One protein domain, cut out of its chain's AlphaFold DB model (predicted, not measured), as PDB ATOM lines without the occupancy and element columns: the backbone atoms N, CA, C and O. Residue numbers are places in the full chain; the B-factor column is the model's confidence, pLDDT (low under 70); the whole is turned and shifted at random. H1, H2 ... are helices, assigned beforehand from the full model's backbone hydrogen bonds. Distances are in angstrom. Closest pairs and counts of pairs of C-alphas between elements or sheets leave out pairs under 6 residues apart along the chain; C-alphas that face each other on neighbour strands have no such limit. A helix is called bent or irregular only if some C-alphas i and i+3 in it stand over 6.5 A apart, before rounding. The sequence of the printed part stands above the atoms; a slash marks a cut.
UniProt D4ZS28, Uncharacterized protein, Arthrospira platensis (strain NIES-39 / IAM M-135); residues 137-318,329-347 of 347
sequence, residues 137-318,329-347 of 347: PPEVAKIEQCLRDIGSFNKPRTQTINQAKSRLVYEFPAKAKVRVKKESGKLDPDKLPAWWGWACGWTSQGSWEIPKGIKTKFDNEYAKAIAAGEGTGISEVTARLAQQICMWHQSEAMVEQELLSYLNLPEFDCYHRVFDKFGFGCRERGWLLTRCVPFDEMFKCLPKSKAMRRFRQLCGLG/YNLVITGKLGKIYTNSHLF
ATOM      1  N   PRO A 137     130.272 138.452 117.880       86.31
ATOM      2  CA  PRO A 137     129.128 138.065 117.069       86.31
ATOM      3  C   PRO A 137     128.534 139.293 116.355       86.31
ATOM      4  O   PRO A 137     128.502 140.376 116.967       86.31
ATOM      5  N   PRO A 138     128.118 139.173 115.082       87.19
ATOM      6  CA  PRO A 138     127.597 140.288 114.292       87.19
ATOM      7  C   PRO A 138     126.516 141.104 115.014       87.19
ATOM      8  O   PRO A 138     126.537 142.335 114.997       87.19
ATOM      9  N   GLU A 139     125.629 140.427 115.730       91.81
ATOM     10  CA  GLU A 139     124.511 140.961 116.505       91.81
ATOM     11  C   GLU A 139     125.019 141.844 117.655       91.81
ATOM     12  O   GLU A 139     124.555 142.964 117.873       91.81
ATOM     13  N   VAL A 140     126.059 141.386 118.355       91.06
ATOM     14  CA  VAL A 140     126.705 142.131 119.444       91.06
ATOM     15  C   VAL A 140     127.456 143.348 118.904       91.06
ATOM     16  O   VAL A 140     127.441 144.416 119.524       91.06
ATOM     17  N   ALA A 141     128.105 143.217 117.744       87.50
ATOM     18  CA  ALA A 141     128.747 144.343 117.074       87.50
ATOM     19  C   ALA A 141     127.719 145.415 116.661       87.50
ATOM     20  O   ALA A 141     127.985 146.611 116.820       87.50
ATOM     21  N   LYS A 142     126.529 144.999 116.203       91.81
ATOM     22  CA  LYS A 142     125.402 145.893 115.893       91.81
ATOM     23  C   LYS A 142     124.859 146.599 117.132       91.81
ATOM     24  O   LYS A 142     124.754 147.823 117.114       91.81
ATOM     25  N   ILE A 143     124.647 145.880 118.234       94.12
ATOM     26  CA  ILE A 143     124.268 146.471 119.531       94.12
ATOM     27  C   ILE A 143     125.259 147.570 119.945       94.12
ATOM     28  O   ILE A 143     124.864 148.680 120.306       94.12
ATOM     29  N   GLU A 144     126.561 147.284 119.880       90.12
ATOM     30  CA  GLU A 144     127.604 148.250 120.240       90.12
ATOM     31  C   GLU A 144     127.588 149.490 119.337       90.12
ATOM     32  O   GLU A 144     127.820 150.607 119.808       90.12
ATOM     33  N   GLN A 145     127.309 149.296 118.046       89.81
ATOM     34  CA  GLN A 145     127.185 150.374 117.075       89.81
ATOM     35  C   GLN A 145     125.997 151.287 117.405       89.81
ATOM     36  O   GLN A 145     126.212 152.485 117.581       89.81
ATOM     37  N   CYS A 146     124.797 150.738 117.616       93.69
ATOM     38  CA  CYS A 146     123.618 151.527 117.988       93.69
ATOM     39  C   CYS A 146     123.860 152.344 119.272       93.69
ATOM     40  O   CYS A 146     123.524 153.527 119.346       93.69
ATOM     41  N   LEU A 147     124.509 151.753 120.283       92.00
ATOM     42  CA  LEU A 147     124.849 152.451 121.532       92.00
ATOM     43  C   LEU A 147     125.826 153.615 121.314       92.00
ATOM     44  O   LEU A 147     125.687 154.668 121.946       92.00
ATOM     45  N   ARG A 148     126.816 153.438 120.431       89.31
ATOM     46  CA  ARG A 148     127.740 154.511 120.037       89.31
ATOM     47  C   ARG A 148     127.016 155.628 119.297       89.31
ATOM     48  O   ARG A 148     127.248 156.792 119.623       89.31
ATOM     49  N   ASP A 149     126.127 155.284 118.373       90.94
ATOM     50  CA  ASP A 149     125.369 156.248 117.575       90.94
ATOM     51  C   ASP A 149     124.437 157.082 118.463       90.94
ATOM     52  O   ASP A 149     124.521 158.312 118.449       90.94
ATOM     53  N   ILE A 150     123.691 156.446 119.372       90.00
ATOM     54  CA  ILE A 150     122.916 157.129 120.424       90.00
ATOM     55  C   ILE A 150     123.811 158.069 121.248       90.00
ATOM     56  O   ILE A 150     123.443 159.210 121.547       90.00
ATOM     57  N   GLY A 151     125.004 157.601 121.626       88.25
ATOM     58  CA  GLY A 151     125.995 158.393 122.352       88.25
ATOM     59  C   GLY A 151     126.447 159.639 121.587       88.25
ATOM     60  O   GLY A 151     126.608 160.703 122.195       88.25
ATOM     61  N   SER A 152     126.606 159.523 120.268       88.25
ATOM     62  CA  SER A 152     127.065 160.597 119.381       88.25
ATOM     63  C   SER A 152     126.082 161.773 119.318       88.25
ATOM     64  O   SER A 152     126.509 162.928 119.285       88.25
ATOM     65  N   PHE A 153     124.775 161.509 119.433       89.31
ATOM     66  CA  PHE A 153     123.732 162.539 119.380       89.31
ATOM     67  C   PHE A 153     123.675 163.412 120.639       89.31
ATOM     68  O   PHE A 153     123.155 164.529 120.608       89.31
ATOM     69  N   ASN A 154     124.219 162.946 121.770       86.50
ATOM     70  CA  ASN A 154     124.070 163.626 123.058       86.50
ATOM     71  C   ASN A 154     124.673 165.033 123.076       86.50
ATOM     72  O   ASN A 154     124.027 165.963 123.570       86.50
ATOM     73  N   LYS A 155     125.900 165.197 122.564       88.50
ATOM     74  CA  LYS A 155     126.603 166.487 122.593       88.50
ATOM     75  C   LYS A 155     125.956 167.505 121.641       88.50
ATOM     76  O   LYS A 155     125.574 168.560 122.152       88.50
ATOM     77  N   PRO A 156     125.756 167.208 120.337       91.12
ATOM     78  CA  PRO A 156     125.081 168.129 119.422       91.12
ATOM     79  C   PRO A 156     123.700 168.539 119.934       91.12
ATOM     80  O   PRO A 156     123.425 169.725 120.073       91.12
ATOM     81  N   ARG A 157     122.876 167.574 120.359       90.31
ATOM     82  CA  ARG A 157     121.539 167.856 120.897       90.31
ATOM     83  C   ARG A 157     121.582 168.768 122.122       90.31
ATOM     84  O   ARG A 157     120.793 169.700 122.217       90.31
ATOM     85  N   THR A 158     122.486 168.512 123.071       90.69
ATOM     86  CA  THR A 158     122.616 169.349 124.278       90.69
ATOM     87  C   THR A 158     123.009 170.778 123.916       90.69
ATOM     88  O   THR A 158     122.450 171.725 124.468       90.69
ATOM     89  N   GLN A 159     123.925 170.942 122.961       94.38
ATOM     90  CA  GLN A 159     124.332 172.252 122.467       94.38
ATOM     91  C   GLN A 159     123.165 172.991 121.798       94.38
ATOM     92  O   GLN A 159     122.894 174.132 122.171       94.38
ATOM     93  N   THR A 160     122.426 172.339 120.894       94.56
ATOM     94  CA  THR A 160     121.249 172.921 120.228       94.56
ATOM     95  C   THR A 160     120.161 173.310 121.235       94.56
ATOM     96  O   THR A 160     119.631 174.418 121.171       94.56
ATOM     97  N   ILE A 161     119.867 172.450 122.221       93.19
ATOM     98  CA  ILE A 161     118.903 172.754 123.293       93.19
ATOM     99  C   ILE A 161     119.343 173.987 124.083       93.19
ATOM    100  O   ILE A 161     118.520 174.856 124.358       93.19
ATOM    101  N   ASN A 162     120.618 174.076 124.460       94.69
ATOM    102  CA  ASN A 162     121.116 175.210 125.235       94.69
ATOM    103  C   ASN A 162     121.061 176.512 124.429       94.69
ATOM    104  O   ASN A 162     120.633 177.527 124.968       94.69
ATOM    105  N   GLN A 163     121.404 176.476 123.139       95.94
ATOM    106  CA  GLN A 163     121.264 177.630 122.248       95.94
ATOM    107  C   GLN A 163     119.807 178.093 122.144       95.94
ATOM    108  O   GLN A 163     119.529 179.279 122.317       95.94
ATOM    109  N   ALA A 164     118.867 177.163 121.939       95.25
ATOM    110  CA  ALA A 164     117.442 177.484 121.889       95.25
ATOM    111  C   ALA A 164     116.956 178.091 123.212       95.25
ATOM    112  O   ALA A 164     116.276 179.113 123.222       95.25
ATOM    113  N   LYS A 165     117.356 177.508 124.349       94.75
ATOM    114  CA  LYS A 165     116.990 178.007 125.681       94.75
ATOM    115  C   LYS A 165     117.498 179.413 125.951       94.75
ATOM    116  O   LYS A 165     116.737 180.199 126.498       94.75
ATOM    117  N   SER A 166     118.730 179.734 125.558       95.31
ATOM    118  CA  SER A 166     119.284 181.084 125.721       95.31
ATOM    119  C   SER A 166     118.458 182.136 124.985       95.31
ATOM    120  O   SER A 166     118.238 183.215 125.523       95.31
ATOM    121  N   ARG A 167     117.945 181.815 123.791       95.44
ATOM    122  CA  ARG A 167     117.046 182.710 123.045       95.44
ATOM    123  C   ARG A 167     115.673 182.825 123.698       95.44
ATOM    124  O   ARG A 167     115.144 183.917 123.869       95.44
ATOM    125  N   LEU A 168     115.129 181.694 124.148       95.06
ATOM    126  CA  LEU A 168     113.845 181.656 124.845       95.06
ATOM    127  C   LEU A 168     113.827 182.517 126.118       95.06
ATOM    128  O   LEU A 168     112.740 182.895 126.533       95.06
ATOM    129  N   VAL A 169     114.974 182.869 126.717       94.94
ATOM    130  CA  VAL A 169     115.033 183.777 127.881       94.94
ATOM    131  C   VAL A 169     114.394 185.139 127.603       94.94
ATOM    132  O   VAL A 169     113.861 185.721 128.539       94.94
ATOM    133  N   TYR A 170     114.423 185.632 126.361       92.94
ATOM    134  CA  TYR A 170     113.774 186.893 125.976       92.94
ATOM    135  C   TYR A 170     112.642 186.698 124.951       92.94
ATOM    136  O   TYR A 170     111.709 187.495 124.911       92.94
ATOM    137  N   GLU A 171     112.669 185.624 124.154       92.31
ATOM    138  CA  GLU A 171     111.617 185.344 123.163       92.31
ATOM    139  C   GLU A 171     110.343 184.776 123.796       92.31
ATOM    140  O   GLU A 171     109.236 185.166 123.421       92.31
ATOM    141  N   PHE A 172     110.493 183.857 124.757       92.56
ATOM    142  CA  PHE A 172     109.380 183.239 125.479       92.56
ATOM    143  C   PHE A 172     109.857 182.630 126.821       92.56
ATOM    144  O   PHE A 172     110.039 181.407 126.938       92.56
ATOM    145  N   PRO A 173     110.061 183.464 127.862       90.62
ATOM    146  CA  PRO A 173     110.753 183.084 129.100       90.62
ATOM    147  C   PRO A 173     110.115 181.902 129.832       90.62
ATOM    148  O   PRO A 173     110.821 181.056 130.391       90.62
ATOM    149  N   ALA A 174     108.784 181.776 129.764       88.38
ATOM    150  CA  ALA A 174     108.032 180.667 130.355       88.38
ATOM    151  C   ALA A 174     108.504 179.283 129.863       88.38
ATOM    152  O   ALA A 174     108.335 178.277 130.560       88.38
ATOM    153  N   LYS A 175     109.128 179.211 128.679       90.00
ATOM    154  CA  LYS A 175     109.618 177.967 128.070       90.00
ATOM    155  C   LYS A 175     111.137 177.825 128.061       90.00
ATOM    156  O   LYS A 175     111.633 176.741 127.748       90.00
ATOM    157  N   ALA A 176     111.889 178.819 128.534       89.00
ATOM    158  CA  ALA A 176     113.352 178.753 128.628       89.00
ATOM    159  C   ALA A 176     113.859 177.591 129.512       89.00
ATOM    160  O   ALA A 176     114.945 177.048 129.304       89.00
ATOM    161  N   LYS A 177     113.053 177.145 130.486       87.06
ATOM    162  CA  LYS A 177     113.398 176.042 131.403       87.06
ATOM    163  C   LYS A 177     112.809 174.683 131.008       87.06
ATOM    164  O   LYS A 177     112.952 173.729 131.775       87.06
ATOM    165  N   VAL A 178     112.191 174.552 129.828       83.75
ATOM    166  CA  VAL A 178     111.597 173.279 129.385       83.75
ATOM    167  C   VAL A 178     112.622 172.144 129.429       83.75
ATOM    168  O   VAL A 178     113.768 172.262 128.982       83.75
ATOM    169  N   ARG A 179     112.197 171.009 129.987       79.94
ATOM    170  CA  ARG A 179     112.937 169.748 129.952       79.94
ATOM    171  C   ARG A 179     112.224 168.801 129.008       79.94
ATOM    172  O   ARG A 179     111.004 168.671 129.076       79.94
ATOM    173  N   VAL A 180     112.988 168.116 128.167       74.75
ATOM    174  CA  VAL A 180     112.433 167.000 127.408       74.75
ATOM    175  C   VAL A 180     112.313 165.819 128.359       74.75
ATOM    176  O   VAL A 180     113.317 165.368 128.913       74.75
ATOM    177  N   LYS A 181     111.083 165.357 128.597       68.88
ATOM    178  CA  LYS A 181     110.859 164.102 129.315       68.88
ATOM    179  C   LYS A 181     111.297 162.960 128.403       68.88
ATOM    180  O   LYS A 181     110.920 162.933 127.236       68.88
ATOM    181  N   LYS A 182     112.115 162.056 128.934       64.81
ATOM    182  CA  LYS A 182     112.543 160.837 128.250       64.81
ATOM    183  C   LYS A 182     112.182 159.652 129.127       64.81
ATOM    184  O   LYS A 182     112.578 159.630 130.290       64.81
ATOM    185  N   GLU A 183     111.480 158.687 128.558       62.53
ATOM    186  CA  GLU A 183     111.391 157.340 129.113       62.53
ATOM    187  C   GLU A 183     112.304 156.444 128.273       62.53
ATOM    188  O   GLU A 183     112.171 156.387 127.051       62.53
ATOM    189  N   SER A 184     113.285 155.814 128.923       54.59
ATOM    190  CA  SER A 184     114.216 154.881 128.273       54.59
ATOM    191  C   SER A 184     113.439 153.705 127.672       54.59
ATOM    192  O   SER A 184     112.511 153.212 128.315       54.59
ATOM    193  N   GLY A 185     113.778 153.270 126.456       57.12
ATOM    194  CA  GLY A 185     113.113 152.150 125.781       57.12
ATOM    195  C   GLY A 185     111.692 152.424 125.280       57.12
ATOM    196  O   GLY A 185     111.031 151.501 124.818       57.12
ATOM    197  N   LYS A 186     111.204 153.668 125.363       65.31
ATOM    198  CA  LYS A 186     109.876 154.074 124.864       65.31
ATOM    199  C   LYS A 186     109.928 155.290 123.945       65.31
ATOM    200  O   LYS A 186     108.940 156.012 123.805       65.31
ATOM    201  N   LEU A 187     111.095 155.566 123.366       68.31
ATOM    202  CA  LEU A 187     111.188 156.590 122.340       68.31
ATOM    203  C   LEU A 187     110.460 156.091 121.094       68.31
ATOM    204  O   LEU A 187     110.744 155.014 120.578       68.31
ATOM    205  N   ASP A 188     109.501 156.886 120.653       70.75
ATOM    206  CA  ASP A 188     108.699 156.634 119.471       70.75
ATOM    207  C   ASP A 188     109.159 157.637 118.397       70.75
ATOM    208  O   ASP A 188     109.044 158.845 118.633       70.75
ATOM    209  N   PRO A 189     109.739 157.178 117.269       75.25
ATOM    210  CA  PRO A 189     110.205 158.051 116.191       75.25
ATOM    211  C   PRO A 189     109.106 158.954 115.632       75.25
ATOM    212  O   PRO A 189     109.395 160.071 115.193       75.25
ATOM    213  N   ASP A 190     107.852 158.515 115.712       75.06
ATOM    214  CA  ASP A 190     106.700 159.259 115.212       75.06
ATOM    215  C   ASP A 190     106.179 160.269 116.247       75.06
ATOM    216  O   ASP A 190     105.408 161.175 115.918       75.06
ATOM    217  N   LYS A 191     106.629 160.176 117.508       75.94
ATOM    218  CA  LYS A 191     106.273 161.124 118.572       75.94
ATOM    219  C   LYS A 191     107.417 162.065 118.902       75.94
ATOM    220  O   LYS A 191     108.334 161.772 119.671       75.94
ATOM    221  N   LEU A 192     107.276 163.287 118.415       77.88
ATOM    222  CA  LEU A 192     108.182 164.365 118.768       77.88
ATOM    223  C   LEU A 192     107.978 164.893 120.190       77.88
ATOM    224  O   LEU A 192     106.873 164.837 120.742       77.88
ATOM    225  N   PRO A 193     109.015 165.513 120.780       84.06
ATOM    226  CA  PRO A 193     108.853 166.276 122.007       84.06
ATOM    227  C   PRO A 193     107.834 167.405 121.804       84.06
ATOM    228  O   PRO A 193     108.123 168.384 121.123       84.06
ATOM    229  N   ALA A 194     106.663 167.289 122.436       82.62
ATOM    230  CA  ALA A 194     105.489 168.125 122.160       82.62
ATOM    231  C   ALA A 194     105.769 169.638 122.085       82.62
ATOM    232  O   ALA A 194     105.313 170.306 121.165       82.62
ATOM    233  N   TRP A 195     106.550 170.177 123.030       86.25
ATOM    234  CA  TRP A 195     106.929 171.594 123.024       86.25
ATOM    235  C   TRP A 195     107.792 171.971 121.814       86.25
ATOM    236  O   TRP A 195     107.527 172.976 121.168       86.25
ATOM    237  N   TRP A 196     108.831 171.186 121.520       88.88
ATOM    238  CA  TRP A 196     109.746 171.490 120.418       88.88
ATOM    239  C   TRP A 196     109.071 171.279 119.065       88.88
ATOM    240  O   TRP A 196     109.280 172.092 118.174       88.88
ATOM    241  N   GLY A 197     108.202 170.269 118.956       85.56
ATOM    242  CA  GLY A 197     107.333 170.071 117.800       85.56
ATOM    243  C   GLY A 197     106.410 171.267 117.571       85.56
ATOM    244  O   GLY A 197     106.331 171.765 116.458       85.56
ATOM    245  N   TRP A 198     105.780 171.798 118.622       86.44
ATOM    246  CA  TRP A 198     104.979 173.020 118.505       86.44
ATOM    247  C   TRP A 198     105.832 174.244 118.129       86.44
ATOM    248  O   TRP A 198     105.477 174.978 117.215       86.44
ATOM    249  N   ALA A 199     106.991 174.431 118.772       87.19
ATOM    250  CA  ALA A 199     107.862 175.589 118.551       87.19
ATOM    251  C   ALA A 199     108.487 175.636 117.145       87.19
ATOM    252  O   ALA A 199     108.841 176.718 116.681       87.19
ATOM    253  N   CYS A 200     108.636 174.491 116.471       85.44
ATOM    254  CA  CYS A 200     109.020 174.437 115.059       85.44
ATOM    255  C   CYS A 200     107.834 174.317 114.089       85.44
ATOM    256  O   CYS A 200     108.057 174.312 112.883       85.44
ATOM    257  N   GLY A 201     106.596 174.220 114.589       72.69
ATOM    258  CA  GLY A 201     105.384 174.132 113.771       72.69
ATOM    259  C   GLY A 201     105.111 172.762 113.127       72.69
ATOM    260  O   GLY A 201     104.609 172.709 112.009       72.69
ATOM    261  N   TRP A 202     105.448 171.655 113.795       61.62
ATOM    262  CA  TRP A 202     105.348 170.291 113.254       61.62
ATOM    263  C   TRP A 202     103.914 169.741 113.143       61.62
ATOM    264  O   TRP A 202     103.128 169.851 114.087       61.62
ATOM    265  N   THR A 203     103.621 169.020 112.050       55.00
ATOM    266  CA  THR A 203     102.403 168.201 111.864       55.00
ATOM    267  C   THR A 203     102.701 166.792 111.361       55.00
ATOM    268  O   THR A 203     103.792 166.496 110.881       55.00
ATOM    269  N   SER A 204     101.712 165.901 111.486       43.84
ATOM    270  CA  SER A 204     101.771 164.466 111.160       43.84
ATOM    271  C   SER A 204     102.100 164.129 109.697       43.84
ATOM    272  O   SER A 204     102.227 162.954 109.376       43.84
ATOM    273  N   GLN A 205     102.253 165.122 108.817       41.59
ATOM    274  CA  GLN A 205     102.517 164.936 107.385       41.59
ATOM    275  C   GLN A 205     103.918 165.403 106.952       41.59
ATOM    276  O   GLN A 205     104.231 165.378 105.766       41.59
ATOM    277  N   GLY A 206     104.781 165.823 107.888       43.16
ATOM    278  CA  GLY A 206     106.166 166.212 107.585       43.16
ATOM    279  C   GLY A 206     106.314 167.511 106.776       43.16
ATOM    280  O   GLY A 206     107.435 167.916 106.472       43.16
ATOM    281  N   SER A 207     105.211 168.185 106.451       36.56
ATOM    282  CA  SER A 207     105.185 169.480 105.778       36.56
ATOM    283  C   SER A 207     105.074 170.634 106.774       36.56
ATOM    284  O   SER A 207     104.348 170.561 107.767       36.56
ATOM    285  N   TRP A 208     105.798 171.713 106.470       50.66
ATOM    286  CA  TRP A 208     105.751 173.009 107.142       50.66
ATOM    287  C   TRP A 208     104.345 173.610 107.066       50.66
ATOM    288  O   TRP A 208     104.059 174.321 106.120       50.66
ATOM    289  N   GLU A 209     103.468 173.321 108.021       41.47
ATOM    290  CA  GLU A 209     102.267 174.116 108.313       41.47
ATOM    291  C   GLU A 209     101.598 173.529 109.558       41.47
ATOM    292  O   GLU A 209     101.173 172.376 109.536       41.47
ATOM    293  N   ILE A 210     101.497 174.306 110.645       44.31
ATOM    294  CA  ILE A 210     100.648 173.979 111.806       44.31
ATOM    295  C   ILE A 210      99.240 173.682 111.261       44.31
ATOM    296  O   ILE A 210      98.767 174.476 110.441       44.31
ATOM    297  N   PRO A 211      98.535 172.602 111.672       41.28
ATOM    298  CA  PRO A 211      97.239 172.288 111.094       41.28
ATOM    299  C   PRO A 211      96.319 173.460 111.426       41.28
ATOM    300  O   PRO A 211      96.045 173.729 112.601       41.28
ATOM    301  N   LYS A 212      95.882 174.198 110.399       39.81
ATOM    302  CA  LYS A 212      94.967 175.329 110.562       39.81
ATOM    303  C   LYS A 212      93.728 174.845 111.322       39.81
ATOM    304  O   LYS A 212      92.956 174.053 110.796       39.81
ATOM    305  N   GLY A 213      93.544 175.320 112.557       45.28
ATOM    306  CA  GLY A 213      92.309 175.133 113.329       45.28
ATOM    307  C   GLY A 213      92.430 174.435 114.688       45.28
ATOM    308  O   GLY A 213      91.499 174.551 115.482       45.28
ATOM    309  N   ILE A 214      93.547 173.774 115.023       53.28
ATOM    310  CA  ILE A 214      93.709 173.148 116.352       53.28
ATOM    311  C   ILE A 214      94.491 174.087 117.271       53.28
ATOM    312  O   ILE A 214      95.718 174.107 117.250       53.28
ATOM    313  N   LYS A 215      93.779 174.854 118.109       60.38
ATOM    314  CA  LYS A 215      94.407 175.602 119.209       60.38
ATOM    315  C   LYS A 215      94.934 174.621 120.252       60.38
ATOM    316  O   LYS A 215      94.170 173.991 120.981       60.38
ATOM    317  N   THR A 216      96.246 174.503 120.339       74.38
ATOM    318  CA  THR A 216      96.928 173.731 121.371       74.38
ATOM    319  C   THR A 216      97.026 174.529 122.674       74.38
ATOM    320  O   THR A 216      96.899 175.755 122.712       74.38
ATOM    321  N   LYS A 217      97.327 173.834 123.778       82.38
ATOM    322  CA  LYS A 217      97.687 174.485 125.047       82.38
ATOM    323  C   LYS A 217      98.839 175.487 124.869       82.38
ATOM    324  O   LYS A 217      98.842 176.520 125.532       82.38
ATOM    325  N   PHE A 218      99.793 175.191 123.985       84.56
ATOM    326  CA  PHE A 218     100.939 176.060 123.738       84.56
ATOM    327  C   PHE A 218     100.554 177.335 122.983       84.56
ATOM    328  O   PHE A 218     101.097 178.383 123.315       84.56
ATOM    329  N   ASP A 219      99.565 177.288 122.081       82.69
ATOM    330  CA  ASP A 219      99.046 178.489 121.405       82.69
ATOM    331  C   ASP A 219      98.432 179.472 122.404       82.69
ATOM    332  O   ASP A 219      98.704 180.669 122.352       82.69
ATOM    333  N   ASN A 220      97.652 178.964 123.365       84.31
ATOM    334  CA  ASN A 220      97.052 179.792 124.413       84.31
ATOM    335  C   ASN A 220      98.109 180.368 125.367       84.31
ATOM    336  O   ASN A 220      98.044 181.545 125.720       84.31
ATOM    337  N   GLU A 221      99.081 179.551 125.789       86.81
ATOM    338  CA  GLU A 221     100.190 180.004 126.643       86.81
ATOM    339  C   GLU A 221     101.037 181.074 125.947       86.81
ATOM    340  O   GLU A 221     101.385 182.079 126.565       86.81
ATOM    341  N   TYR A 222     101.340 180.875 124.664       87.38
ATOM    342  CA  TYR A 222     102.111 181.815 123.864       87.38
ATOM    343  C   TYR A 222     101.349 183.119 123.638       87.38
ATOM    344  O   TYR A 222     101.865 184.182 123.963       87.38
ATOM    345  N   ALA A 223     100.096 183.053 123.176       86.56
ATOM    346  CA  ALA A 223      99.271 184.239 122.956       86.56
ATOM    347  C   ALA A 223      99.127 185.080 124.232       86.56
ATOM    348  O   ALA A 223      99.242 186.304 124.179       86.56
ATOM    349  N   LYS A 224      98.943 184.429 125.389       88.38
ATOM    350  CA  LYS A 224      98.876 185.110 126.685       88.38
ATOM    351  C   LYS A 224     100.195 185.799 127.046       88.38
ATOM    352  O   LYS A 224     100.163 186.949 127.469       88.38
ATOM    353  N   ALA A 225     101.330 185.122 126.868       86.56
ATOM    354  CA  ALA A 225     102.644 185.686 127.180       86.56
ATOM    355  C   ALA A 225     102.982 186.894 126.291       86.56
ATOM    356  O   ALA A 225     103.470 187.907 126.786       86.56
ATOM    357  N   ILE A 226     102.668 186.818 124.994       86.88
ATOM    358  CA  ILE A 226     102.885 187.931 124.061       86.88
ATOM    359  C   ILE A 226     101.956 189.107 124.378       86.88
ATOM    360  O   ILE A 226     102.417 190.243 124.436       86.88
ATOM    361  N   ALA A 227     100.674 188.850 124.659       89.62
ATOM    362  CA  ALA A 227      99.728 189.899 125.044       89.62
ATOM    363  C   ALA A 227     100.118 190.605 126.356       89.62
ATOM    364  O   ALA A 227      99.850 191.793 126.514       89.62
ATOM    365  N   ALA A 228     100.764 189.893 127.282       90.56
ATOM    366  CA  ALA A 228     101.270 190.442 128.539       90.56
ATOM    367  C   ALA A 228     102.625 191.170 128.405       90.56
ATOM    368  O   ALA A 228     103.122 191.705 129.393       90.56
ATOM    369  N   GLY A 229     103.241 191.188 127.216       89.62
ATOM    370  CA  GLY A 229     104.571 191.776 127.007       89.62
ATOM    371  C   GLY A 229     105.710 190.984 127.661       89.62
ATOM    372  O   GLY A 229     106.805 191.508 127.840       89.62
ATOM    373  N   GLU A 230     105.476 189.717 128.015       89.38
ATOM    374  CA  GLU A 230     106.446 188.857 128.703       89.38
ATOM    375  C   GLU A 230     107.472 188.226 127.744       89.38
ATOM    376  O   GLU A 230     108.285 187.411 128.169       89.38
ATOM    377  N   GLY A 231     107.456 188.561 126.452       88.44
ATOM    378  CA  GLY A 231     108.422 188.062 125.477       88.44
ATOM    379  C   GLY A 231     108.301 188.734 124.114       88.44
ATOM    380  O   GLY A 231     107.283 189.345 123.793       88.44
ATOM    381  N   THR A 232     109.346 188.606 123.299       89.81
ATOM    382  CA  THR A 232     109.407 189.210 121.953       89.81
ATOM    383  C   THR A 232     108.802 188.337 120.853       89.81
ATOM    384  O   THR A 232     108.735 188.763 119.703       89.81
ATOM    385  N   GLY A 233     108.396 187.108 121.178       88.31
ATOM    386  CA  GLY A 233     107.934 186.117 120.209       88.31
ATOM    387  C   GLY A 233     109.046 185.202 119.700       88.31
ATOM    388  O   GLY A 233     110.228 185.549 119.732       88.31
ATOM    389  N   ILE A 234     108.657 184.002 119.256       88.25
ATOM    390  CA  ILE A 234     109.584 182.986 118.742       88.25
ATOM    391  C   ILE A 234     110.106 183.422 117.378       88.25
ATOM    392  O   ILE A 234     109.343 183.584 116.428       88.25
ATOM    393  N   SER A 235     111.424 183.570 117.278       91.00
ATOM    394  CA  SER A 235     112.090 183.878 116.012       91.00
ATOM    395  C   SER A 235     112.217 182.652 115.105       91.00
ATOM    396  O   SER A 235     112.230 181.507 115.566       91.00
ATOM    397  N   GLU A 236     112.440 182.889 113.809       87.38
ATOM    398  CA  GLU A 236     112.756 181.826 112.846       87.38
ATOM    399  C   GLU A 236     113.994 181.016 113.269       87.38
ATOM    400  O   GLU A 236     114.031 179.794 113.135       87.38
ATOM    401  N   VAL A 237     114.999 181.677 113.854       92.50
ATOM    402  CA  VAL A 237     116.205 181.012 114.367       92.50
ATOM    403  C   VAL A 237     115.847 180.013 115.470       92.50
ATOM    404  O   VAL A 237     116.313 178.874 115.445       92.50
ATOM    405  N   THR A 238     114.995 180.405 116.419       93.12
ATOM    406  CA  THR A 238     114.538 179.514 117.494       93.12
ATOM    407  C   THR A 238     113.681 178.370 116.955       93.12
ATOM    408  O   THR A 238     113.851 177.235 117.405       93.12
ATOM    409  N   ALA A 239     112.836 178.620 115.951       89.44
ATOM    410  CA  ALA A 239     112.057 177.580 115.278       89.44
ATOM    411  C   ALA A 239     112.957 176.546 114.568       89.44
ATOM    412  O   ALA A 239     112.758 175.339 114.719       89.44
ATOM    413  N   ARG A 240     114.016 176.988 113.875       91.44
ATOM    414  CA  ARG A 240     115.012 176.094 113.250       91.44
ATOM    415  C   ARG A 240     115.792 175.276 114.285       91.44
ATOM    416  O   ARG A 240     116.033 174.088 114.082       91.44
ATOM    417  N   LEU A 241     116.161 175.874 115.420       94.19
ATOM    418  CA  LEU A 241     116.793 175.135 116.520       94.19
ATOM    419  C   LEU A 241     115.838 174.085 117.108       94.19
ATOM    420  O   LEU A 241     116.253 172.957 117.368       94.19
ATOM    421  N   ALA A 242     114.558 174.425 117.277       91.50
ATOM    422  CA  ALA A 242     113.525 173.486 117.709       91.50
ATOM    423  C   ALA A 242     113.376 172.308 116.729       91.50
ATOM    424  O   ALA A 242     113.323 171.157 117.164       91.50
ATOM    425  N   GLN A 243     113.419 172.572 115.420       89.94
ATOM    426  CA  GLN A 243     113.402 171.533 114.387       89.94
ATOM    427  C   GLN A 243     114.600 170.586 114.510       89.94
ATOM    428  O   GLN A 243     114.420 169.370 114.534       89.94
ATOM    429  N   GLN A 244     115.816 171.119 114.661       92.81
ATOM    430  CA  GLN A 244     117.011 170.294 114.867       92.81
ATOM    431  C   GLN A 244     116.889 169.415 116.117       92.81
ATOM    432  O   GLN A 244     117.277 168.249 116.097       92.81
ATOM    433  N   ILE A 245     116.322 169.944 117.209       91.62
ATOM    434  CA  ILE A 245     116.059 169.161 118.424       91.62
ATOM    435  C   ILE A 245     115.122 167.991 118.107       91.62
ATOM    436  O   ILE A 245     115.430 166.863 118.489       91.62
ATOM    437  N   CYS A 246     114.023 168.234 117.391       88.38
ATOM    438  CA  CYS A 246     113.097 167.188 116.956       88.38
ATOM    439  C   CYS A 246     113.794 166.116 116.106       88.38
ATOM    440  O   CYS A 246     113.662 164.934 116.415       88.38
ATOM    441  N   MET A 247     114.615 166.512 115.129       90.44
ATOM    442  CA  MET A 247     115.384 165.575 114.299       90.44
ATOM    443  C   MET A 247     116.318 164.696 115.140       90.44
ATOM    444  O   MET A 247     116.317 163.479 114.986       90.44
ATOM    445  N   TRP A 248     117.052 165.273 116.101       90.81
ATOM    446  CA  TRP A 248     117.906 164.485 116.999       90.81
ATOM    447  C   TRP A 248     117.123 163.489 117.854       90.81
ATOM    448  O   TRP A 248     117.636 162.420 118.182       90.81
ATOM    449  N   HIS A 249     115.900 163.845 118.249       87.31
ATOM    450  CA  HIS A 249     115.012 162.946 118.978       87.31
ATOM    451  C   HIS A 249     114.533 161.781 118.107       87.31
ATOM    452  O   HIS A 249     114.543 160.649 118.583       87.31
ATOM    453  N   GLN A 250     114.187 162.041 116.845       87.75
ATOM    454  CA  GLN A 250     113.812 160.995 115.891       87.75
ATOM    455  C   GLN A 250     114.980 160.060 115.603       87.75
ATOM    456  O   GLN A 250     114.825 158.851 115.734       87.75
ATOM    457  N   SER A 251     116.168 160.598 115.305       91.19
ATOM    458  CA  SER A 251     117.357 159.773 115.061       91.19
ATOM    459  C   SER A 251     117.696 158.889 116.262       91.19
ATOM    460  O   SER A 251     118.011 157.717 116.089       91.19
ATOM    461  N   GLU A 252     117.595 159.413 117.489       90.00
ATOM    462  CA  GLU A 252     117.786 158.604 118.698       90.00
ATOM    463  C   GLU A 252     116.733 157.494 118.817       90.00
ATOM    464  O   GLU A 252     117.095 156.363 119.128       90.00
ATOM    465  N   ALA A 253     115.459 157.794 118.550       88.38
ATOM    466  CA  ALA A 253     114.372 156.821 118.614       88.38
ATOM    467  C   ALA A 253     114.523 155.705 117.568       88.38
ATOM    468  O   ALA A 253     114.366 154.534 117.903       88.38
ATOM    469  N   MET A 254     114.888 156.050 116.329       91.00
ATOM    470  CA  MET A 254     115.123 155.084 115.248       91.00
ATOM    471  C   MET A 254     116.254 154.114 115.604       91.00
ATOM    472  O   MET A 254     116.096 152.901 115.499       91.00
ATOM    473  N   VAL A 255     117.383 154.642 116.089       93.25
ATOM    474  CA  VAL A 255     118.525 153.810 116.496       93.25
ATOM    475  C   VAL A 255     118.198 152.986 117.746       93.25
ATOM    476  O   VAL A 255     118.694 151.873 117.900       93.25
ATOM    477  N   GLU A 256     117.355 153.490 118.650       91.38
ATOM    478  CA  GLU A 256     116.908 152.733 119.822       91.38
ATOM    479  C   GLU A 256     115.935 151.600 119.455       91.38
ATOM    480  O   GLU A 256     116.018 150.527 120.050       91.38
ATOM    481  N   GLN A 257     115.077 151.778 118.448       91.44
ATOM    482  CA  GLN A 257     114.265 150.690 117.893       91.44
ATOM    483  C   GLN A 257     115.125 149.619 117.216       91.44
ATOM    484  O   GLN A 257     114.898 148.429 117.436       91.44
ATOM    485  N   GLU A 258     116.139 150.026 116.449       93.81
ATOM    486  CA  GLU A 258     117.115 149.091 115.882       93.81
ATOM    487  C   GLU A 258     117.868 148.344 116.994       93.81
ATOM    488  O   GLU A 258     117.988 147.126 116.954       93.81
ATOM    489  N   LEU A 259     118.310 149.036 118.048       94.50
ATOM    490  CA  LEU A 259     118.923 148.390 119.209       94.50
ATOM    491  C   LEU A 259     117.989 147.337 119.826       94.50
ATOM    492  O   LEU A 259     118.436 146.236 120.141       94.50
ATOM    493  N   LEU A 260     116.708 147.666 120.010       93.19
ATOM    494  CA  LEU A 260     115.724 146.748 120.584       93.19
ATOM    495  C   LEU A 260     115.522 145.496 119.724       93.19
ATOM    496  O   LEU A 260     115.374 144.416 120.291       93.19
ATOM    497  N   SER A 261     115.556 145.602 118.390       94.38
ATOM    498  CA  SER A 261     115.403 144.429 117.522       94.38
ATOM    499  C   SER A 261     116.539 143.420 117.717       94.38
ATOM    500  O   SER A 261     116.266 142.227 117.838       94.38
ATOM    501  N   TYR A 262     117.786 143.885 117.863       95.69
ATOM    502  CA  TYR A 262     118.919 143.012 118.188       95.69
ATOM    503  C   TYR A 262     118.875 142.507 119.629       95.69
ATOM    504  O   TYR A 262     119.209 141.355 119.884       95.69
ATOM    505  N   LEU A 263     118.463 143.338 120.591       94.12
ATOM    506  CA  LEU A 263     118.341 142.897 121.984       94.12
ATOM    507  C   LEU A 263     117.308 141.780 122.146       94.12
ATOM    508  O   LEU A 263     117.501 140.932 123.007       94.12
ATOM    509  N   ASN A 264     116.255 141.757 121.332       94.31
ATOM    510  CA  ASN A 264     115.182 140.765 121.410       94.31
ATOM    511  C   ASN A 264     115.499 139.441 120.689       94.31
ATOM    512  O   ASN A 264     114.607 138.604 120.544       94.31
ATOM    513  N   LEU A 265     116.733 139.240 120.218       95.81
ATOM    514  CA  LEU A 265     117.125 137.966 119.623       95.81
ATOM    515  C   LEU A 265     117.126 136.844 120.683       95.81
ATOM    516  O   LEU A 265     117.675 137.051 121.771       95.81
ATOM    517  N   PRO A 266     116.582 135.643 120.376       95.44
ATOM    518  CA  PRO A 266     116.422 134.558 121.357       95.44
ATOM    519  C   PRO A 266     117.732 134.096 122.012       95.44
ATOM    520  O   PRO A 266     117.760 133.649 123.159       95.44
ATOM    521  N   GLU A 267     118.852 134.230 121.304       91.75
ATOM    522  CA  GLU A 267     120.191 133.913 121.813       91.75
ATOM    523  C   GLU A 267     120.593 134.737 123.050       91.75
ATOM    524  O   GLU A 267     121.452 134.312 123.830       91.75
ATOM    525  N   PHE A 268     119.953 135.892 123.273       94.00
ATOM    526  CA  PHE A 268     120.213 136.751 124.425       94.00
ATOM    527  C   PHE A 268     119.283 136.497 125.619       94.00
ATOM    528  O   PHE A 268     119.533 137.038 126.701       94.00
ATOM    529  N   ASP A 269     118.279 135.623 125.496       93.12
ATOM    530  CA  ASP A 269     117.281 135.369 126.546       93.12
ATOM    531  C   ASP A 269     117.906 134.924 127.871       93.12
ATOM    532  O   ASP A 269     117.466 135.317 128.955       93.12
ATOM    533  N   CYS A 270     118.961 134.107 127.814       91.25
ATOM    534  CA  CYS A 270     119.650 133.643 129.018       91.25
ATOM    535  C   CYS A 270     120.348 134.781 129.776       91.25
ATOM    536  O   CYS A 270     120.348 134.776 131.008       91.25
ATOM    537  N   TYR A 271     120.869 135.778 129.059       91.94
ATOM    538  CA  TYR A 271     121.462 136.975 129.643       91.94
ATOM    539  C   TYR A 271     120.374 137.894 130.205       91.94
ATOM    540  O   TYR A 271     120.491 138.360 131.340       91.94
ATOM    541  N   HIS A 272     119.282 138.094 129.460       92.56
ATOM    542  CA  HIS A 272     118.165 138.944 129.884       92.56
ATOM    543  C   HIS A 272     117.515 138.469 131.176       92.56
ATOM    544  O   HIS A 272     117.311 139.296 132.058       92.56
ATOM    545  N   ARG A 273     117.333 137.154 131.365       93.25
ATOM    546  CA  ARG A 273     116.836 136.588 132.636       93.25
ATOM    547  C   ARG A 273     117.683 136.983 133.846       93.25
ATOM    548  O   ARG A 273     117.168 137.106 134.956       93.25
ATOM    549  N   VAL A 274     118.994 137.145 133.662       90.94
ATOM    550  CA  VAL A 274     119.884 137.632 134.724       90.94
ATOM    551  C   VAL A 274     119.732 139.140 134.874       90.94
ATOM    552  O   VAL A 274     119.599 139.620 135.995       90.94
ATOM    553  N   PHE A 275     119.711 139.883 133.769       92.06
ATOM    554  CA  PHE A 275     119.574 141.341 133.775       92.06
ATOM    555  C   PHE A 275     118.255 141.827 134.391       92.06
ATOM    556  O   PHE A 275     118.249 142.859 135.064       92.06
ATOM    557  N   ASP A 276     117.171 141.068 134.232       91.94
ATOM    558  CA  ASP A 276     115.857 141.341 134.825       91.94
ATOM    559  C   ASP A 276     115.923 141.417 136.352       91.94
ATOM    560  O   ASP A 276     115.322 142.308 136.951       91.94
ATOM    561  N   LYS A 277     116.731 140.556 136.990       91.62
ATOM    562  CA  LYS A 277     116.907 140.546 138.454       91.62
ATOM    563  C   LYS A 277     117.496 141.849 138.996       91.62
ATOM    564  O   LYS A 277     117.312 142.161 140.167       91.62
ATOM    565  N   PHE A 278     118.203 142.599 138.152       88.50
ATOM    566  CA  PHE A 278     118.830 143.874 138.500       88.50
ATOM    567  C   PHE A 278     118.061 145.085 137.959       88.50
ATOM    568  O   PHE A 278     118.466 146.218 138.208       88.50
ATOM    569  N   GLY A 279     116.972 144.873 137.211       86.69
ATOM    570  CA  GLY A 279     116.171 145.956 136.641       86.69
ATOM    571  C   GLY A 279     116.898 146.781 135.573       86.69
ATOM    572  O   GLY A 279     116.609 147.966 135.421       86.69
ATOM    573  N   PHE A 280     117.854 146.196 134.839       86.81
ATOM    574  CA  PHE A 280     118.582 146.929 133.796       86.81
ATOM    575  C   PHE A 280     117.671 147.318 132.622       86.81
ATOM    576  O   PHE A 280     116.902 146.494 132.115       86.81
ATOM    577  N   GLY A 281     117.803 148.563 132.156       85.81
ATOM    578  CA  GLY A 281     117.136 149.073 130.959       85.81
ATOM    579  C   GLY A 281     117.792 148.600 129.657       85.81
ATOM    580  O   GLY A 281     118.830 147.938 129.660       85.81
ATOM    581  N   CYS A 282     117.183 148.934 128.515       88.62
ATOM    582  CA  CYS A 282     117.631 148.498 127.185       88.62
ATOM    583  C   CYS A 282     119.098 148.865 126.895       88.62
ATOM    584  O   CYS A 282     119.889 148.023 126.466       88.62
ATOM    585  N   ARG A 283     119.495 150.110 127.180       90.25
ATOM    586  CA  ARG A 283     120.850 150.606 126.901       90.25
ATOM    587  C   ARG A 283     121.888 149.936 127.797       90.25
ATOM    588  O   ARG A 283     122.973 149.589 127.329       90.25
ATOM    589  N   GLU A 284     121.560 149.724 129.070       90.00
ATOM    590  CA  GLU A 284     122.410 149.021 130.031       90.00
ATOM    591  C   GLU A 284     122.616 147.561 129.613       90.00
ATOM    592  O   GLU A 284     123.755 147.092 129.584       90.00
ATOM    593  N   ARG A 285     121.541 146.867 129.208       91.88
ATOM    594  CA  ARG A 285     121.608 145.497 128.671       91.88
ATOM    595  C   ARG A 285     122.518 145.414 127.459       91.88
ATOM    596  O   ARG A 285     123.402 144.563 127.427       91.88
ATOM    597  N   GLY A 286     122.358 146.329 126.503       92.50
ATOM    598  CA  GLY A 286     123.216 146.371 125.324       92.50
ATOM    599  C   GLY A 286     124.694 146.522 125.691       92.50
ATOM    600  O   GLY A 286     125.538 145.775 125.203       92.50
ATOM    601  N   TRP A 287     125.027 147.422 126.620       90.56
ATOM    602  CA  TRP A 287     126.404 147.553 127.095       90.56
ATOM    603  C   TRP A 287     126.920 146.303 127.816       90.56
ATOM    604  O   TRP A 287     128.104 145.985 127.703       90.56
ATOM    605  N   LEU A 288     126.081 145.591 128.564       89.81
ATOM    606  CA  LEU A 288     126.490 144.349 129.215       89.81
ATOM    607  C   LEU A 288     126.780 143.254 128.184       89.81
ATOM    608  O   LEU A 288     127.849 142.646 128.251       89.81
ATOM    609  N   LEU A 289     125.909 143.077 127.185       90.62
ATOM    610  CA  LEU A 289     126.091 142.081 126.124       90.62
ATOM    611  C   LEU A 289     127.402 142.288 125.352       90.62
ATOM    612  O   LEU A 289     128.139 141.332 125.125       90.62
ATOM    613  N   THR A 290     127.783 143.535 125.053       87.25
ATOM    614  CA  THR A 290     129.047 143.831 124.339       87.25
ATOM    615  C   THR A 290     130.312 143.469 125.113       87.25
ATOM    616  O   THR A 290     131.406 143.408 124.540       87.25
ATOM    617  N   ARG A 291     130.177 143.217 126.419       80.75
ATOM    618  CA  ARG A 291     131.268 142.835 127.320       80.75
ATOM    619  C   ARG A 291     131.262 141.347 127.632       80.75
ATOM    620  O   ARG A 291     132.336 140.776 127.805       80.75
ATOM    621  N   CYS A 292     130.081 140.746 127.739       81.62
ATOM    622  CA  CYS A 292     129.927 139.395 128.255       81.62
ATOM    623  C   CYS A 292     129.609 138.341 127.192       81.62
ATOM    624  O   CYS A 292     129.693 137.173 127.531       81.62
ATOM    625  N   VAL A 293     129.302 138.700 125.939       84.50
ATOM    626  CA  VAL A 293     128.968 137.726 124.885       84.50
ATOM    627  C   VAL A 293     130.162 137.427 123.955       84.50
ATOM    628  O   VAL A 293     130.865 138.357 123.551       84.50
ATOM    629  N   PRO A 294     130.371 136.149 123.571       74.44
ATOM    630  CA  PRO A 294     129.873 134.958 124.267       74.44
ATOM    631  C   PRO A 294     130.523 134.814 125.652       74.44
ATOM    632  O   PRO A 294     131.714 135.105 125.822       74.44
ATOM    633  N   PHE A 295     129.739 134.363 126.635       72.81
ATOM    634  CA  PHE A 295     130.176 134.259 128.033       72.81
ATOM    635  C   PHE A 295     131.272 133.216 128.217       72.81
ATOM    636  O   PHE A 295     132.241 133.460 128.935       72.81
ATOM    637  N   ASP A 296     131.176 132.097 127.502       67.19
ATOM    638  CA  ASP A 296     132.093 130.967 127.658       67.19
ATOM    639  C   ASP A 296     133.539 131.341 127.318       67.19
ATOM    640  O   ASP A 296     134.476 130.957 128.014       67.19
ATOM    641  N   GLU A 297     133.745 132.169 126.297       64.69
ATOM    642  CA  GLU A 297     135.077 132.663 125.927       64.69
ATOM    643  C   GLU A 297     135.730 133.532 127.008       64.69
ATOM    644  O   GLU A 297     136.957 133.615 127.069       64.69
ATOM    645  N   MET A 298     134.946 134.164 127.884       63.16
ATOM    646  CA  MET A 298     135.492 134.977 128.972       63.16
ATOM    647  C   MET A 298     136.171 134.119 130.053       63.16
ATOM    648  O   MET A 298     137.081 134.604 130.734       63.16
ATOM    649  N   PHE A 299     135.765 132.851 130.190       60.53
ATOM    650  CA  PHE A 299     136.262 131.920 131.212       60.53
ATOM    651  C   PHE A 299     137.115 130.778 130.652       60.53
ATOM    652  O   PHE A 299     137.910 130.221 131.405       60.53
ATOM    653  N   LYS A 300     137.014 130.464 129.350       55.41
ATOM    654  CA  LYS A 300     137.713 129.335 128.700       55.41
ATOM    655  C   LYS A 300     139.233 129.300 128.926       55.41
ATOM    656  O   LYS A 300     139.808 128.220 128.907       55.41
ATOM    657  N   CYS A 301     139.879 130.440 129.190       49.91
ATOM    658  CA  CYS A 301     141.341 130.519 129.324       49.91
ATOM    659  C   CYS A 301     141.830 131.115 130.657       49.91
ATOM    660  O   CYS A 301     143.000 131.485 130.764       49.91
ATOM    661  N   LEU A 302     140.963 131.281 131.666       58.72
ATOM    662  CA  LEU A 302     141.336 131.938 132.924       58.72
ATOM    663  C   LEU A 302     140.800 131.192 134.154       58.72
ATOM    664  O   LEU A 302     139.615 130.869 134.200       58.72
ATOM    665  N   PRO A 303     141.615 131.028 135.218       66.94
ATOM    666  CA  PRO A 303     141.103 130.656 136.533       66.94
ATOM    667  C   PRO A 303     139.962 131.592 136.951       66.94
ATOM    668  O   PRO A 303     140.041 132.803 136.717       66.94
ATOM    669  N   LYS A 304     138.933 131.055 137.621       65.56
ATOM    670  CA  LYS A 304     137.708 131.781 138.025       65.56
ATOM    671  C   LYS A 304     137.991 133.154 138.657       65.56
ATOM    672  O   LYS A 304     137.319 134.133 138.344       65.56
ATOM    673  N   SER A 305     139.029 133.253 139.490       69.00
ATOM    674  CA  SER A 305     139.466 134.504 140.129       69.00
ATOM    675  C   SER A 305     139.958 135.565 139.132       69.00
ATOM    676  O   SER A 305     139.580 136.735 139.233       69.00
ATOM    677  N   LYS A 306     140.751 135.173 138.126       68.19
ATOM    678  CA  LYS A 306     141.244 136.070 137.066       68.19
ATOM    679  C   LYS A 306     140.133 136.453 136.091       68.19
ATOM    680  O   LYS A 306     140.059 137.615 135.696       68.19
ATOM    681  N   ALA A 307     139.246 135.518 135.754       65.69
ATOM    682  CA  ALA A 307     138.088 135.798 134.911       65.69
ATOM    683  C   ALA A 307     137.139 136.813 135.571       65.69
ATOM    684  O   ALA A 307     136.703 137.765 134.928       65.69
ATOM    685  N   MET A 308     136.907 136.698 136.886       66.75
ATOM    686  CA  MET A 308     136.090 137.665 137.626       66.75
ATOM    687  C   MET A 308     136.726 139.032 137.778       66.75
ATOM    688  O   MET A 308     136.040 140.045 137.631       66.75
ATOM    689  N   ARG A 309     138.042 139.088 137.985       67.75
ATOM    690  CA  ARG A 309     138.774 140.353 137.911       67.75
ATOM    691  C   ARG A 309     138.618 141.004 136.533       67.75
ATOM    692  O   ARG A 309     138.338 142.198 136.461       67.75
ATOM    693  N   ARG A 310     138.748 140.226 135.455       65.88
ATOM    694  CA  ARG A 310     138.637 140.718 134.075       65.88
ATOM    695  C   ARG A 310     137.228 141.204 133.743       65.88
ATOM    696  O   ARG A 310     137.087 142.294 133.202       65.88
ATOM    697  N   PHE A 311     136.191 140.462 134.124       69.25
ATOM    698  CA  PHE A 311     134.801 140.899 133.962       69.25
ATOM    699  C   PHE A 311     134.530 142.212 134.705       69.25
ATOM    700  O   PHE A 311     134.012 143.156 134.118       69.25
ATOM    701  N   ARG A 312     134.974 142.328 135.964       67.19
ATOM    702  CA  ARG A 312     134.862 143.577 136.737       67.19
ATOM    703  C   ARG A 312     135.562 144.740 136.037       67.19
ATOM    704  O   ARG A 312     134.979 145.811 135.923       67.19
ATOM    705  N   GLN A 313     136.771 144.532 135.515       66.00
ATOM    706  CA  GLN A 313     137.478 145.542 134.721       66.00
ATOM    707  C   GLN A 313     136.696 145.945 133.461       66.00
ATOM    708  O   GLN A 313     136.553 147.137 133.202       66.00
ATOM    709  N   LEU A 314     136.132 144.983 132.723       62.81
ATOM    710  CA  LEU A 314     135.300 145.243 131.538       62.81
ATOM    711  C   LEU A 314     134.025 146.033 131.876       62.81
ATOM    712  O   LEU A 314     133.602 146.894 131.102       62.81
ATOM    713  N   CYS A 315     133.445 145.799 133.052       58.97
ATOM    714  CA  CYS A 315     132.327 146.569 133.599       58.97
ATOM    715  C   CYS A 315     132.737 147.948 134.158       58.97
ATOM    716  O   CYS A 315     131.877 148.684 134.631       58.97
ATOM    717  N   GLY A 316     134.024 148.318 134.120       55.06
ATOM    718  CA  GLY A 316     134.522 149.583 134.670       55.06
ATOM    719  C   GLY A 316     134.698 149.592 136.194       55.06
ATOM    720  O   GLY A 316     134.906 150.649 136.776       55.06
ATOM    721  N   LEU A 317     134.658 148.426 136.843       57.00
ATOM    722  CA  LEU A 317     134.830 148.223 138.291       57.00
ATOM    723  C   LEU A 317     136.287 147.891 138.673       57.00
ATOM    724  O   LEU A 317     136.555 147.336 139.733       57.00
ATOM    725  N   GLY A 318     137.244 148.155 137.779       42.31
ATOM    726  CA  GLY A 318     138.638 147.721 137.926       42.31
ATOM    727  C   GLY A 318     139.475 148.507 138.940       42.31
ATOM    728  O   GLY A 318     140.538 148.023 139.320       42.31
ATOM    729  N   TYR A 329     133.502 151.190 154.841       28.81
ATOM    730  CA  TYR A 329     133.023 152.517 154.430       28.81
ATOM    731  C   TYR A 329     132.688 152.593 152.931       28.81
ATOM    732  O   TYR A 329     133.156 151.810 152.107       28.81
ATOM    733  N   ASN A 330     131.798 153.543 152.640       28.02
ATOM    734  CA  ASN A 330     130.949 153.703 151.462       28.02
ATOM    735  C   ASN A 330     131.645 153.597 150.094       28.02
ATOM    736  O   ASN A 330     132.591 154.317 149.781       28.02
ATOM    737  N   LEU A 331     131.067 152.756 149.235       31.09
ATOM    738  CA  LEU A 331     131.445 152.588 147.838       31.09
ATOM    739  C   LEU A 331     130.946 153.788 147.011       31.09
ATOM    740  O   LEU A 331     129.795 153.824 146.578       31.09
ATOM    741  N   VAL A 332     131.804 154.780 146.773       28.00
ATOM    742  CA  VAL A 332     131.525 155.839 145.791       28.00
ATOM    743  C   VAL A 332     131.988 155.355 144.416       28.00
ATOM    744  O   VAL A 332     133.179 155.304 144.123       28.00
ATOM    745  N   ILE A 333     131.030 154.973 143.570       35.22
ATOM    746  CA  ILE A 333     131.272 154.589 142.175       35.22
ATOM    747  C   ILE A 333     131.345 155.865 141.326       35.22
ATOM    748  O   ILE A 333     130.318 156.465 141.008       35.22
ATOM    749  N   THR A 334     132.544 156.268 140.912       32.72
ATOM    750  CA  THR A 334     132.746 157.252 139.840       32.72
ATOM    751  C   THR A 334     133.161 156.526 138.561       32.72
ATOM    752  O   THR A 334     134.323 156.211 138.326       32.72
ATOM    753  N   GLY A 335     132.182 156.230 137.707       32.09
ATOM    754  CA  GLY A 335     132.394 155.631 136.391       32.09
ATOM    755  C   GLY A 335     131.322 156.089 135.406       32.09
ATOM    756  O   GLY A 335     130.221 156.446 135.811       32.09
ATOM    757  N   LYS A 336     131.638 156.080 134.104       36.16
ATOM    758  CA  LYS A 336     130.800 156.560 132.976       36.16
ATOM    759  C   LYS A 336     129.403 155.915 132.838       36.16
ATOM    760  O   LYS A 336     128.669 156.273 131.921       36.16
ATOM    761  N   LEU A 337     129.025 155.001 133.725       36.00
ATOM    762  CA  LEU A 337     127.659 154.509 133.880       36.00
ATOM    763  C   LEU A 337     126.984 155.348 134.970       36.00
ATOM    764  O   LEU A 337     127.146 155.112 136.164       36.00
ATOM    765  N   GLY A 338     126.290 156.401 134.546       29.64
ATOM    766  CA  GLY A 338     125.568 157.281 135.453       29.64
ATOM    767  C   GLY A 338     124.386 156.581 136.133       29.64
ATOM    768  O   GLY A 338     123.539 156.017 135.452       29.64
ATOM    769  N   LYS A 339     124.325 156.769 137.461       32.81
ATOM    770  CA  LYS A 339     123.246 156.513 138.446       32.81
ATOM    771  C   LYS A 339     123.088 155.099 139.038       32.81
ATOM    772  O   LYS A 339     122.305 154.280 138.586       32.81
ATOM    773  N   ILE A 340     123.823 154.921 140.141       34.19
ATOM    774  CA  ILE A 340     123.424 154.481 141.497       34.19
ATOM    775  C   ILE A 340     122.113 153.676 141.612       34.19
ATOM    776  O   ILE A 340     121.028 154.253 141.611       34.19
ATOM    777  N   TYR A 341     122.256 152.383 141.914       32.19
ATOM    778  CA  TYR A 341     121.307 151.631 142.735       32.19
ATOM    779  C   TYR A 341     122.043 151.137 143.983       32.19
ATOM    780  O   TYR A 341     122.939 150.300 143.900       32.19
ATOM    781  N   THR A 342     121.684 151.679 145.143       28.56
ATOM    782  CA  THR A 342     121.990 151.067 146.436       28.56
ATOM    783  C   THR A 342     120.879 150.075 146.736       28.56
ATOM    784  O   THR A 342     119.785 150.481 147.112       28.56
ATOM    785  N   ASN A 343     121.146 148.787 146.562       25.72
ATOM    786  CA  ASN A 343     120.464 147.779 147.357       25.72
ATOM    787  C   ASN A 343     121.463 146.691 147.732       25.72
ATOM    788  O   ASN A 343     121.970 145.935 146.907       25.72
ATOM    789  N   SER A 344     121.790 146.711 149.016       29.38
ATOM    790  CA  SER A 344     122.467 145.670 149.760       29.38
ATOM    791  C   SER A 344     121.675 144.373 149.643       29.38
ATOM    792  O   SER A 344     120.557 144.323 150.134       29.38
ATOM    793  N   HIS A 345     122.241 143.382 148.954       25.33
ATOM    794  CA  HIS A 345     122.302 141.960 149.320       25.33
ATOM    795  C   HIS A 345     122.892 141.195 148.124       25.33
ATOM    796  O   HIS A 345     122.199 140.864 147.166       25.33
ATOM    797  N   LEU A 346     124.208 140.974 148.167       26.80
ATOM    798  CA  LEU A 346     124.959 140.137 147.230       26.80
ATOM    799  C   LEU A 346     125.359 138.854 147.963       26.80
ATOM    800  O   LEU A 346     126.158 138.923 148.897       26.80
ATOM    801  N   PHE A 347     124.829 137.720 147.510       32.88
ATOM    802  CA  PHE A 347     125.476 136.413 147.593       32.88
ATOM    803  C   PHE A 347     125.504 135.808 146.193       32.88
ATOM    804  O   PHE A 347     124.472 135.929 145.490       32.88
TER     805      PHE A 347
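Overview. This is residues 137 to 318 and 329 to 347 of the 347 residues of an uncharacterized protein of Arthrospira platensis (strain NIES-39 / IAM M-135) (UniProt D4ZS28). Two long helices, the bent H1 and H4, lie side by side and run opposite ways along the length of a long, loose body. At one end H6 packs on both of them, with H5 beside it and H7 and H8 farther out; toward the other end the short H2 packs on H4, with H3 near H2. The 201 printed residues hold eight named helices, H1 to H8 in order, and no named strand: the class is all helix, with 117 residues in helices. The whole is loose, with a radius of gyration of the C-alphas of 22.2 A, and elongated, with spans of 73 by 43 by 26 A.

Along the chain. Find C-alpha 138 at (127.597, 140.288, 114.292), where H1, residues 138 to 171, begins. By its hydrogen bonds it was assigned as one helix, but it is bent, with C-alphas 152 and 155 6.7 A apart. Its arms are H1a, residues 138 to 152, 20.9 A long, and H1b, residues 155 to 171, 24.1 A long, at a shallow tilt of 28 degrees. Next come H2, residues 194 to 199, and H3, residues 217 to 227. From C-alpha 236 at (112.756, 181.826, 112.846), H4 runs 40.4 A to residue 263. Then look for H5, residues 266 to 276, irregular with C-alphas 267 and 270 7.2 A apart; H6, residues 282 to 292; H7, residues 295 to 299; and H8, residues 304 to 314, which ends at C-alpha 314 at (135.300, 145.243, 131.538).

Arrangement. Start at the hub, H6. It touches H1a at a steep tilt of 51 degrees, closest at the C-alphas of Val 140 and Thr 290, 5.7 A. H4 touches H6 with residues 259 to 263 alone, closest at C-alphas 263 and 286, 6.9 A. H5 and H6 only just touch, with 3 pairs of C-alphas within 8 A, closest at 275 and 285, 6.9 A. H6 and H8 only just touch, with 3 such pairs, and only at their ends, C-alphas 291 and 314 being closest at 6.3 A. H7 and H8 only just touch, with 3 such pairs, closest at C-alphas 299 and 307, 5.7 A. Moving along H4, residues 252 to 263 alone touch H1a, opposite ways at a shallow tilt of 19 degrees, closest at C-alphas 150 and 252, 5.6 A. Its residues 238 to 248 alone touch H1b, closest at C-alphas 164 and 238, 5.6 A, at a shallow tilt of 32 degrees, only just short of steep. Its residues 238 to 246 alone touch H2, closest at C-alphas 196 and 242, 5.1 A. H2 and H3 are close but not clearly touching, with C-alphas 198 and 218 closest at 7.3 A. In H1a, H2, H3, H4 and H8 every O i to N i+4 pair is within hydrogen-bond range; the counts are 12 of 13 in H1b, 4 of 7 in H5, 6 of 7 in H6 and 0 of 1 in H7, where 2 of 2 O i to N i+3 pairs are.

Size, cuts and confidence. The two C-alphas farthest apart, Ala 227 and Pro 303, are 73.2 A apart. Residues 319 to 328 are cut out, and C-alphas 318 and 329 are 18.1 A apart across the cut. The links H1 to H2 and H2 to H3 are long, and residues 329 to 347 hold no named element. The mean pLDDT of the printed part is 76.6, and it is under 70 in residues 181 to 187, 202 to 215, 296 to 318 and 329 to 347.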